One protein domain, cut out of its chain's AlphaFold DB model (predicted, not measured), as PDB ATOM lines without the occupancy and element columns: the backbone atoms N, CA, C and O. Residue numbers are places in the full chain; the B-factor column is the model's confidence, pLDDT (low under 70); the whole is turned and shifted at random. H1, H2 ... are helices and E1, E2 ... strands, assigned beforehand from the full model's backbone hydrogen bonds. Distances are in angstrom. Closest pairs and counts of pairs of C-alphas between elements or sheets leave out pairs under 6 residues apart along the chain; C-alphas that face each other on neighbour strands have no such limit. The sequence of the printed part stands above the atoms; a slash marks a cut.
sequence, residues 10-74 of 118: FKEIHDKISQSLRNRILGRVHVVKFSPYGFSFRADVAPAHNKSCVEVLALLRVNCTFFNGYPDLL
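Overview. This is residues 10 to 74 of the 118 residues of an uncharacterized protein of Candidatus Bathyarchaeota archaeon (UniProt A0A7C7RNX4). What is the shape? A small, three-stranded antiparallel sheet, E1 - E2 - E3, has H2 over one face, and tiny H1 lies beyond one end. What builds it? The 65 printed residues include E1, H1, E2, E3 and H2 in order, class mixed, under half in named elements. It is only just compact, close to loose, with radius of gyration of the C-alphas 12.5 A and spans 34 by 27 by 18 A.

Arrangement. How do strands pair? E1, residues 10 to 12, neighbours E2, residues 28 to 33, with N 11 and O 31 at 2.8 A. E2 forms a hairpin with E3, residues 41 to 45, with N 30 and O 43 at 2.8 A. Where are the helices? H1, residues 19 to 22, is not on the sheet and has no O i to N i+4 pair. H2, residues 53 to 63, with every such pair within hydrogen-bond range, is on the sheet at height 9.7 A; C-alphas 45 and 53 are its closest to E3, 5.9 A.

Along the chain. Where does E1 begin? C-alpha 10, (-37.689, 3.988, -24.219). How long are the elements? Along the printed part, 6.8, 4.9, 15.8, 12.3 and 15.4 A.

Size, cuts and confidence. Any cut? The printed part has none. Low confidence? No printed residue is under 70.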
ATOM      1  N   PHE A  10     -38.067   5.178 -24.961       96.12
ATOM      2  CA  PHE A  10     -37.689   3.988 -24.219       96.12
ATOM      3  C   PHE A  10     -38.924   3.176 -23.846       96.12
ATOM      4  O   PHE A  10     -40.045   3.688 -23.824       96.12
ATOM      5  N   LYS A  11     -38.710   1.899 -23.546       96.12
ATOM      6  CA  LYS A  11     -39.732   0.996 -23.029       96.12
ATOM      7  C   LYS A  11     -39.129   0.118 -21.950       96.12
ATOM      8  O   LYS A  11     -38.144  -0.575 -22.199       96.12
ATOM      9  N   GLU A  12     -39.726   0.135 -20.767       96.75
ATOM     10  CA  GLU A  12     -39.360  -0.808 -19.718       96.75
ATOM     11  C   GLU A  12     -39.829  -2.217 -20.105       96.75
ATOM     12  O   GLU A  12     -40.949  -2.421 -20.584       96.75
ATOM     13  N   ILE A  13     -38.942  -3.194 -19.945       95.88
ATOM     14  CA  ILE A  13     -39.208  -4.601 -20.261       95.88
ATOM     15  C   ILE A  13     -38.851  -5.536 -19.107       95.88
ATOM     16  O   ILE A  13     -38.915  -6.748 -19.289       95.88
ATOM     17  N   HIS A  14     -38.467  -5.001 -17.945       95.81
ATOM     18  CA  HIS A  14     -37.947  -5.790 -16.827       95.81
ATOM     19  C   HIS A  14     -38.864  -6.972 -16.479       95.81
ATOM     20  O   HIS A  14     -38.409  -8.112 -16.417       95.81
ATOM     21  N   ASP A  15     -40.173  -6.737 -16.381       94.44
ATOM     22  CA  ASP A  15     -41.131  -7.776 -15.984       94.44
ATOM     23  C   ASP A  15     -41.424  -8.807 -17.094       94.44
ATOM     24  O   ASP A  15     -42.001  -9.860 -16.827       94.44
ATOM     25  N   LYS A  16     -40.964  -8.557 -18.329       94.50
ATOM     26  CA  LYS A  16     -41.018  -9.511 -19.454       94.50
ATOM     27  C   LYS A  16     -39.825 -10.475 -19.484       94.50
ATOM     28  O   LYS A  16     -39.833 -11.419 -20.269       94.50
ATOM     29  N   ILE A  17     -38.793 -10.236 -18.674       93.44
ATOM     30  CA  ILE A  17     -37.597 -11.088 -18.581       93.44
ATOM     31  C   ILE A  17     -37.887 -12.250 -17.627       93.44
ATOM     32  O   ILE A  17     -38.555 -12.047 -16.620       93.44
ATOM     33  N   SER A  18     -37.391 -13.461 -17.896       95.25
ATOM     34  CA  SER A  18     -37.602 -14.602 -16.993       95.25
ATOM     35  C   SER A  18     -37.068 -14.327 -15.579       95.25
ATOM     36  O   SER A  18     -36.054 -13.649 -15.402       95.25
ATOM     37  N   GLN A  19     -37.718 -14.886 -14.552       92.75
ATOM     38  CA  GLN A  19     -37.321 -14.666 -13.154       92.75
ATOM     39  C   GLN A  19     -35.866 -15.083 -12.881       92.75
ATOM     40  O   GLN A  19     -35.145 -14.375 -12.182       92.75
ATOM     41  N   SER A  20     -35.414 -16.195 -13.472       93.81
ATOM     42  CA  SER A  20     -34.035 -16.679 -13.329       93.81
ATOM     43  C   SER A  20     -32.998 -15.677 -13.844       93.81
ATOM     44  O   SER A  20     -31.932 -15.536 -13.247       93.81
ATOM     45  N   LEU A  21     -33.314 -14.950 -14.919       91.00
ATOM     46  CA  LEU A  21     -32.458 -13.895 -15.453       91.00
ATOM     47  C   LEU A  21     -32.588 -12.598 -14.652       91.00
ATOM     48  O   LEU A  21     -31.568 -11.971 -14.380       91.00
ATOM     49  N   ARG A  22     -33.801 -12.215 -14.227       91.94
ATOM     50  CA  ARG A  22     -34.030 -11.007 -13.410       91.94
ATOM     51  C   ARG A  22     -33.189 -10.988 -12.140       91.94
ATOM     52  O   ARG A  22     -32.619  -9.952 -11.821       91.94
ATOM     53  N   ASN A  23     -33.033 -12.133 -11.475       90.56
ATOM     54  CA  ASN A  23     -32.233 -12.254 -10.251       90.56
ATOM     55  C   ASN A  23     -30.743 -11.901 -10.441       90.56
ATOM     56  O   ASN A  23     -30.033 -11.706  -9.460       90.56
ATOM     57  N   ARG A  24     -30.252 -11.845 -11.686       92.19
ATOM     58  CA  ARG A  24     -28.856 -11.521 -12.026       92.19
ATOM     59  C   ARG A  24     -28.679 -10.087 -12.528       92.19
ATOM     60  O   ARG A  24     -27.572  -9.717 -12.907       92.19
ATOM     61  N   ILE A  25     -29.757  -9.310 -12.599       92.75
ATOM     62  CA  ILE A  25     -29.760  -7.966 -13.173       92.75
ATOM     63  C   ILE A  25     -29.842  -6.943 -12.047       92.75
ATOM     64  O   ILE A  25     -30.695  -7.037 -11.168       92.75
ATOM     65  N   LEU A  26     -28.971  -5.939 -12.105       88.88
ATOM     66  CA  LEU A  26     -29.009  -4.798 -11.199       88.88
ATOM     67  C   LEU A  26     -29.869  -3.691 -11.825       88.88
ATOM     68  O   LEU A  26     -29.552  -3.185 -12.899       88.88
ATOM     69  N   GLY A  27     -30.961  -3.315 -11.156       93.75
ATOM     70  CA  GLY A  27     -31.879  -2.266 -11.614       93.75
ATOM     71  C   GLY A  27     -32.975  -2.734 -12.582       93.75
ATOM     72  O   GLY A  27     -33.206  -3.926 -12.800       93.75
ATOM     73  N   ARG A  28     -33.702  -1.768 -13.154       96.19
ATOM     74  CA  ARG A  28     -34.823  -1.995 -14.081       96.19
ATOM     75  C   ARG A  28     -34.336  -1.974 -15.528       96.19
ATOM     76  O   ARG A  28     -33.619  -1.064 -15.940       96.19
ATOM     77  N   VAL A  29     -34.750  -2.966 -16.314       97.00
ATOM     78  CA  VAL A  29     -34.305  -3.126 -17.707       97.00
ATOM     79  C   VAL A  29     -35.204  -2.357 -18.656       97.00
ATOM     80  O   VAL A  29     -36.421  -2.560 -18.684       97.00
ATOM     81  N   HIS A  30     -34.574  -1.548 -19.495       97.00
ATOM     82  CA  HIS A  30     -35.209  -0.757 -20.530       97.00
ATOM     83  C   HIS A  30     -34.597  -1.082 -21.889       97.00
ATOM     84  O   HIS A  30     -33.393  -1.302 -22.016       97.00
ATOM     85  N   VAL A  31     -35.429  -1.064 -22.926       96.69
ATOM     86  CA  VAL A  31     -34.963  -0.866 -24.300       96.69
ATOM     87  C   VAL A  31     -35.020   0.633 -24.560       96.69
ATOM     88  O   VAL A  31     -36.076   1.238 -24.386       96.69
ATOM     89  N   VAL A  32     -33.900   1.235 -24.941       96.38
ATOM     90  CA  VAL A  32     -33.752   2.684 -25.114       96.38
ATOM     91  C   VAL A  32     -33.300   3.008 -26.529       96.38
ATOM     92  O   VAL A  32     -32.464   2.313 -27.100       96.38
ATOM     93  N   LYS A  33     -33.830   4.090 -27.088       95.69
ATOM     94  CA  LYS A  33     -33.400   4.685 -28.348       95.69
ATOM     95  C   LYS A  33     -33.139   6.163 -28.095       95.69
ATOM     96  O   LYS A  33     -34.071   6.933 -27.884       95.69
ATOM     97  N   PHE A  34     -31.870   6.564 -28.092       94.75
ATOM     98  CA  PHE A  34     -31.483   7.945 -27.775       94.75
ATOM     99  C   PHE A  34     -31.559   8.888 -28.983       94.75
ATOM    100  O   PHE A  34     -31.756  10.090 -28.807       94.75
ATOM    101  N   SER A  35     -31.474   8.363 -30.208       92.25
ATOM    102  CA  SER A  35     -31.495   9.165 -31.439       92.25
ATOM    103  C   SER A  35     -32.560   8.662 -32.424       92.25
ATOM    104  O   SER A  35     -32.691   7.449 -32.578       92.25
ATOM    105  N   PRO A  36     -33.272   9.554 -33.148       89.56
ATOM    106  CA  PRO A  36     -34.296   9.196 -34.143       89.56
ATOM    107  C   PRO A  36     -33.889   8.115 -35.153       89.56
ATOM    108  O   PRO A  36     -34.657   7.193 -35.423       89.56
ATOM    109  N   TYR A  37     -32.659   8.198 -35.661       86.81
ATOM    110  CA  TYR A  37     -32.098   7.276 -36.656       86.81
ATOM    111  C   TYR A  37     -31.049   6.325 -36.066       86.81
ATOM    112  O   TYR A  37     -30.339   5.651 -36.800       86.81
ATOM    113  N   GLY A  38     -30.918   6.300 -34.739       89.69
ATOM    114  CA  GLY A  38     -29.963   5.440 -34.052       89.69
ATOM    115  C   GLY A  38     -30.505   4.043 -33.768       89.69
ATOM    116  O   GLY A  38     -31.704   3.774 -33.902       89.69
ATOM    117  N   PHE A  39     -29.613   3.176 -33.306       93.00
ATOM    118  CA  PHE A  39     -29.969   1.845 -32.826       93.00
ATOM    119  C   PHE A  39     -30.700   1.894 -31.478       93.00
ATOM    120  O   PHE A  39     -30.689   2.902 -30.763       93.00
ATOM    121  N   SER A  40     -31.351   0.779 -31.143       94.62
ATOM    122  CA  SER A  40     -31.908   0.549 -29.809       94.62
ATOM    123  C   SER A  40     -30.925  -0.252 -28.966       94.62
ATOM    124  O   SER A  40     -30.352  -1.229 -29.442       94.62
ATOM    125  N   PHE A  41     -30.776   0.126 -27.703       95.19
ATOM    126  CA  PHE A  41     -29.868  -0.519 -26.762       95.19
ATOM    127  C   PHE A  41     -30.628  -1.023 -25.542       95.19
ATOM    128  O   PHE A  41     -31.694  -0.511 -25.194       95.19
ATOM    129  N   ARG A  42     -30.065  -2.025 -24.871       95.12
ATOM    130  CA  ARG A  42     -30.477  -2.381 -23.517       95.12
ATOM    131  C   ARG A  42     -29.814  -1.414 -22.537       95.12
ATOM    132  O   ARG A  42     -28.605  -1.217 -22.605       95.12
ATOM    133  N   ALA A  43     -30.600  -0.852 -21.628       95.56
ATOM    134  CA  ALA A  43     -30.115  -0.068 -20.505       95.56
ATOM    135  C   ALA A  43     -30.721  -0.608 -19.209       95.56
ATOM    136  O   ALA A  43     -31.943  -0.654 -19.054       95.56
ATOM    137  N   ASP A  44     -29.856  -0.989 -18.280       96.06
ATOM    138  CA  ASP A  44     -30.246  -1.415 -16.943       96.06
ATOM    139  C   ASP A  44     -30.060  -0.207 -16.021       96.06
ATOM    140  O   ASP A  44     -28.958   0.327 -15.892       96.06
ATOM    141  N   VAL A  45     -31.160   0.290 -15.456       96.81
ATOM    142  CA  VAL A  45     -31.191   1.564 -14.733       96.81
ATOM    143  C   VAL A  45     -31.497   1.304 -13.266       96.81
ATOM    144  O   VAL A  45     -32.581   0.837 -12.917       96.81
ATOM    145  N   ALA A  46     -30.534   1.619 -12.406       95.69
ATOM    146  CA  ALA A  46     -30.678   1.617 -10.956       95.69
ATOM    147  C   ALA A  46     -30.596   3.074 -10.467       95.69
ATOM    148  O   ALA A  46     -29.493   3.589 -10.271       95.69
ATOM    149  N   PRO A  47     -31.729   3.790 -10.369       94.69
ATOM    150  CA  PRO A  47     -31.707   5.190  -9.973       94.69
ATOM    151  C   PRO A  47     -31.398   5.341  -8.475       94.69
ATOM    152  O   PRO A  47     -31.658   4.443  -7.675       94.69
ATOM    153  N   ALA A  48     -30.863   6.502  -8.090       94.12
ATOM    154  CA  ALA A  48     -30.756   6.884  -6.683       94.12
ATOM    155  C   ALA A  48     -32.154   7.025  -6.047       94.12
ATOM    156  O   ALA A  48     -33.131   7.244  -6.759       94.12
ATOM    157  N   HIS A  49     -32.244   6.966  -4.711       89.06
ATOM    158  CA  HIS A  49     -33.517   6.958  -3.967       89.06
ATOM    159  C   HIS A  49     -34.501   8.089  -4.323       89.06
ATOM    160  O   HIS A  49     -35.702   7.921  -4.146       89.06
ATOM    161  N   ASN A  50     -34.013   9.225  -4.822       94.38
ATOM    162  CA  ASN A  50     -34.810  10.397  -5.184       94.38
ATOM    163  C   ASN A  50     -34.952  10.615  -6.702       94.38
ATOM    164  O   ASN A  50     -35.296  11.718  -7.118       94.38
ATOM    165  N   LYS A  51     -34.639   9.612  -7.531       95.75
ATOM    166  CA  LYS A  51     -34.764   9.693  -8.990       95.75
ATOM    167  C   LYS A  51     -35.550   8.512  -9.540       95.75
ATOM    168  O   LYS A  51     -35.501   7.399  -9.027       95.75
ATOM    169  N   SER A  52     -36.230   8.745 -10.646       96.62
ATOM    170  CA  SER A  52     -36.845   7.723 -11.482       96.62
ATOM    171  C   SER A  52     -35.890   7.264 -12.585       96.62
ATOM    172  O   SER A  52     -34.964   7.975 -12.987       96.62
ATOM    173  N   CYS A  53     -36.142   6.078 -13.146       96.62
ATOM    174  CA  CYS A  53     -35.413   5.603 -14.326       96.62
ATOM    175  C   CYS A  53     -35.542   6.577 -15.509       96.62
ATOM    176  O   CYS A  53     -34.590   6.767 -16.263       96.62
ATOM    177  N   VAL A  54     -36.705   7.223 -15.644       96.44
ATOM    178  CA  VAL A  54     -36.988   8.202 -16.700       96.44
ATOM    179  C   VAL A  54     -36.078   9.418 -16.574       96.44
ATOM    180  O   VAL A  54     -35.454   9.814 -17.556       96.44
ATOM    181  N   GLU A  55     -35.949   9.975 -15.370       97.00
ATOM    182  CA  GLU A  55     -35.065  11.118 -15.114       97.00
ATOM    183  C   GLU A  55     -33.601  10.767 -15.368       97.00
ATOM    184  O   GLU A  55     -32.880  11.559 -15.967       97.00
ATOM    185  N   VAL A  56     -33.155   9.569 -14.977       96.81
ATOM    186  CA  VAL A  56     -31.783   9.112 -15.257       96.81
ATOM    187  C   VAL A  56     -31.525   9.022 -16.763       96.81
ATOM    188  O   VAL A  56     -30.506   9.521 -17.243       96.81
ATOM    189  N   LEU A  57     -32.452   8.436 -17.525       96.56
ATOM    190  CA  LEU A  57     -32.333   8.332 -18.982       96.56
ATOM    191  C   LEU A  57     -32.381   9.705 -19.669       96.56
ATOM    192  O   LEU A  57     -31.622   9.943 -20.610       96.56
ATOM    193  N   ALA A  58     -33.229  10.618 -19.192       95.44
ATOM    194  CA  ALA A  58     -33.299  11.989 -19.690       95.44
ATOM    195  C   ALA A  58     -31.999  12.758 -19.409       95.44
ATOM    196  O   ALA A  58     -31.452  13.390 -20.311       95.44
ATOM    197  N   LEU A  59     -31.455  12.640 -18.193       95.56
ATOM    198  CA  LEU A  59     -30.173  13.236 -17.826       95.56
ATOM    199  C   LEU A  59     -29.043  12.712 -18.712       95.56
ATOM    200  O   LEU A  59     -28.273  13.514 -19.233       95.56
ATOM    201  N   LEU A  60     -28.960  11.399 -18.942       95.06
ATOM    202  CA  LEU A  60     -27.968  10.833 -19.858       95.06
ATOM    203  C   LEU A  60     -28.121  11.405 -21.275       95.06
ATOM    204  O   LEU A  60     -27.131  11.734 -21.924       95.06
ATOM    205  N   ARG A  61     -29.362  11.560 -21.750       94.19
ATOM    206  CA  ARG A  61     -29.644  12.082 -23.090       94.19
ATOM    207  C   ARG A  61     -29.243  13.546 -23.272       94.19
ATOM    208  O   ARG A  61     -28.835  13.910 -24.376       94.19
ATOM    209  N   VAL A  62     -29.404  14.366 -22.235       95.00
ATOM    210  CA  VAL A  62     -29.065  15.798 -22.250       95.00
ATOM    211  C   VAL A  62     -27.564  16.020 -22.064       95.00
ATOM    212  O   VAL A  62     -27.002  16.908 -22.693       95.00
ATOM    213  N   ASN A  63     -26.906  15.198 -21.244       95.19
ATOM    214  CA  ASN A  63     -25.497  15.387 -20.883       95.19
ATOM    215  C   ASN A  63     -24.503  14.646 -21.790       95.19
ATOM    216  O   ASN A  63     -23.300  14.713 -21.552       95.19
ATOM    217  N   CYS A  64     -24.971  13.921 -22.807       94.44
ATOM    218  CA  CYS A  64     -24.104  13.152 -23.693       94.44
ATOM    219  C   CYS A  64     -24.389  13.466 -25.163       94.44
ATOM    220  O   CYS A  64     -25.535  13.652 -25.578       94.44
ATOM    221  N   THR A  65     -23.336  13.476 -25.973       95.50
ATOM    222  CA  THR A  65     -23.448  13.394 -27.431       95.50
ATOM    223  C   THR A  65     -23.619  11.936 -27.852       95.50
ATOM    224  O   THR A  65     -23.264  11.011 -27.117       95.50
ATOM    225  N   PHE A  66     -24.204  11.707 -29.026       94.94
ATOM    226  CA  PHE A  66     -24.522  10.360 -29.497       94.94
ATOM    227  C   PHE A  66     -24.059  10.163 -30.935       94.94
ATOM    228  O   PHE A  66     -24.343  10.995 -31.795       94.94
ATOM    229  N   PHE A  67     -23.436   9.018 -31.204       94.00
ATOM    230  CA  PHE A  67     -23.074   8.561 -32.545       94.00
ATOM    231  C   PHE A  67     -23.893   7.311 -32.881       94.00
ATOM    232  O   PHE A  67     -23.848   6.324 -32.150       94.00
ATOM    233  N   ASN A  68     -24.716   7.363 -33.934       92.50
ATOM    234  CA  ASN A  68     -25.673   6.297 -34.292       92.50
ATOM    235  C   ASN A  68     -26.565   5.817 -33.123       92.50
ATOM    236  O   ASN A  68     -26.990   4.663 -33.060       92.50
ATOM    237  N   GLY A  69     -26.878   6.721 -32.189       92.69
ATOM    238  CA  GLY A  69     -27.686   6.434 -30.998       92.69
ATOM    239  C   GLY A  69     -26.910   5.867 -29.808       92.69
ATOM    240  O   GLY A  69     -27.514   5.685 -28.753       92.69
ATOM    241  N   TYR A  70     -25.605   5.623 -29.942       95.25
ATOM    242  CA  TYR A  70     -24.735   5.177 -28.855       95.25
ATOM    243  C   TYR A  70     -24.042   6.376 -28.176       95.25
ATOM    244  O   TYR A  70     -23.610   7.281 -28.896       95.25
ATOM    245  N   PRO A  71     -23.933   6.424 -26.833       96.00
ATOM    246  CA  PRO A  71     -23.235   7.506 -26.129       96.00
ATOM    247  C   PRO A  71     -21.782   7.659 -26.606       96.00
ATOM    248  O   PRO A  71     -21.003   6.708 -26.520       96.00
ATOM    249  N   ASP A  72     -21.394   8.843 -27.088       95.06
ATOM    250  CA  ASP A  72     -20.060   9.052 -27.674       95.06
ATOM    251  C   ASP A  72     -18.944   8.842 -26.646       95.06
ATOM    252  O   ASP A  72     -17.935   8.226 -26.960       95.06
ATOM    253  N   LEU A  73     -19.163   9.237 -25.387       95.00
ATOM    254  CA  LEU A  73     -18.209   8.984 -24.304       95.00
ATOM    255  C   LEU A  73     -17.897   7.490 -24.147       95.00
ATOM    256  O   LEU A  73     -16.732   7.112 -24.054       95.00
ATOM    257  N   LEU A  74     -18.918   6.627 -24.184       95.25
ATOM    258  CA  LEU A  74     -18.702   5.179 -24.139       95.25
ATOM    259  C   LEU A  74     -18.002   4.674 -25.404       95.25
ATOM    260  O   LEU A  74     -17.196   3.748 -25.326       95.25
TER     261      LEU A  74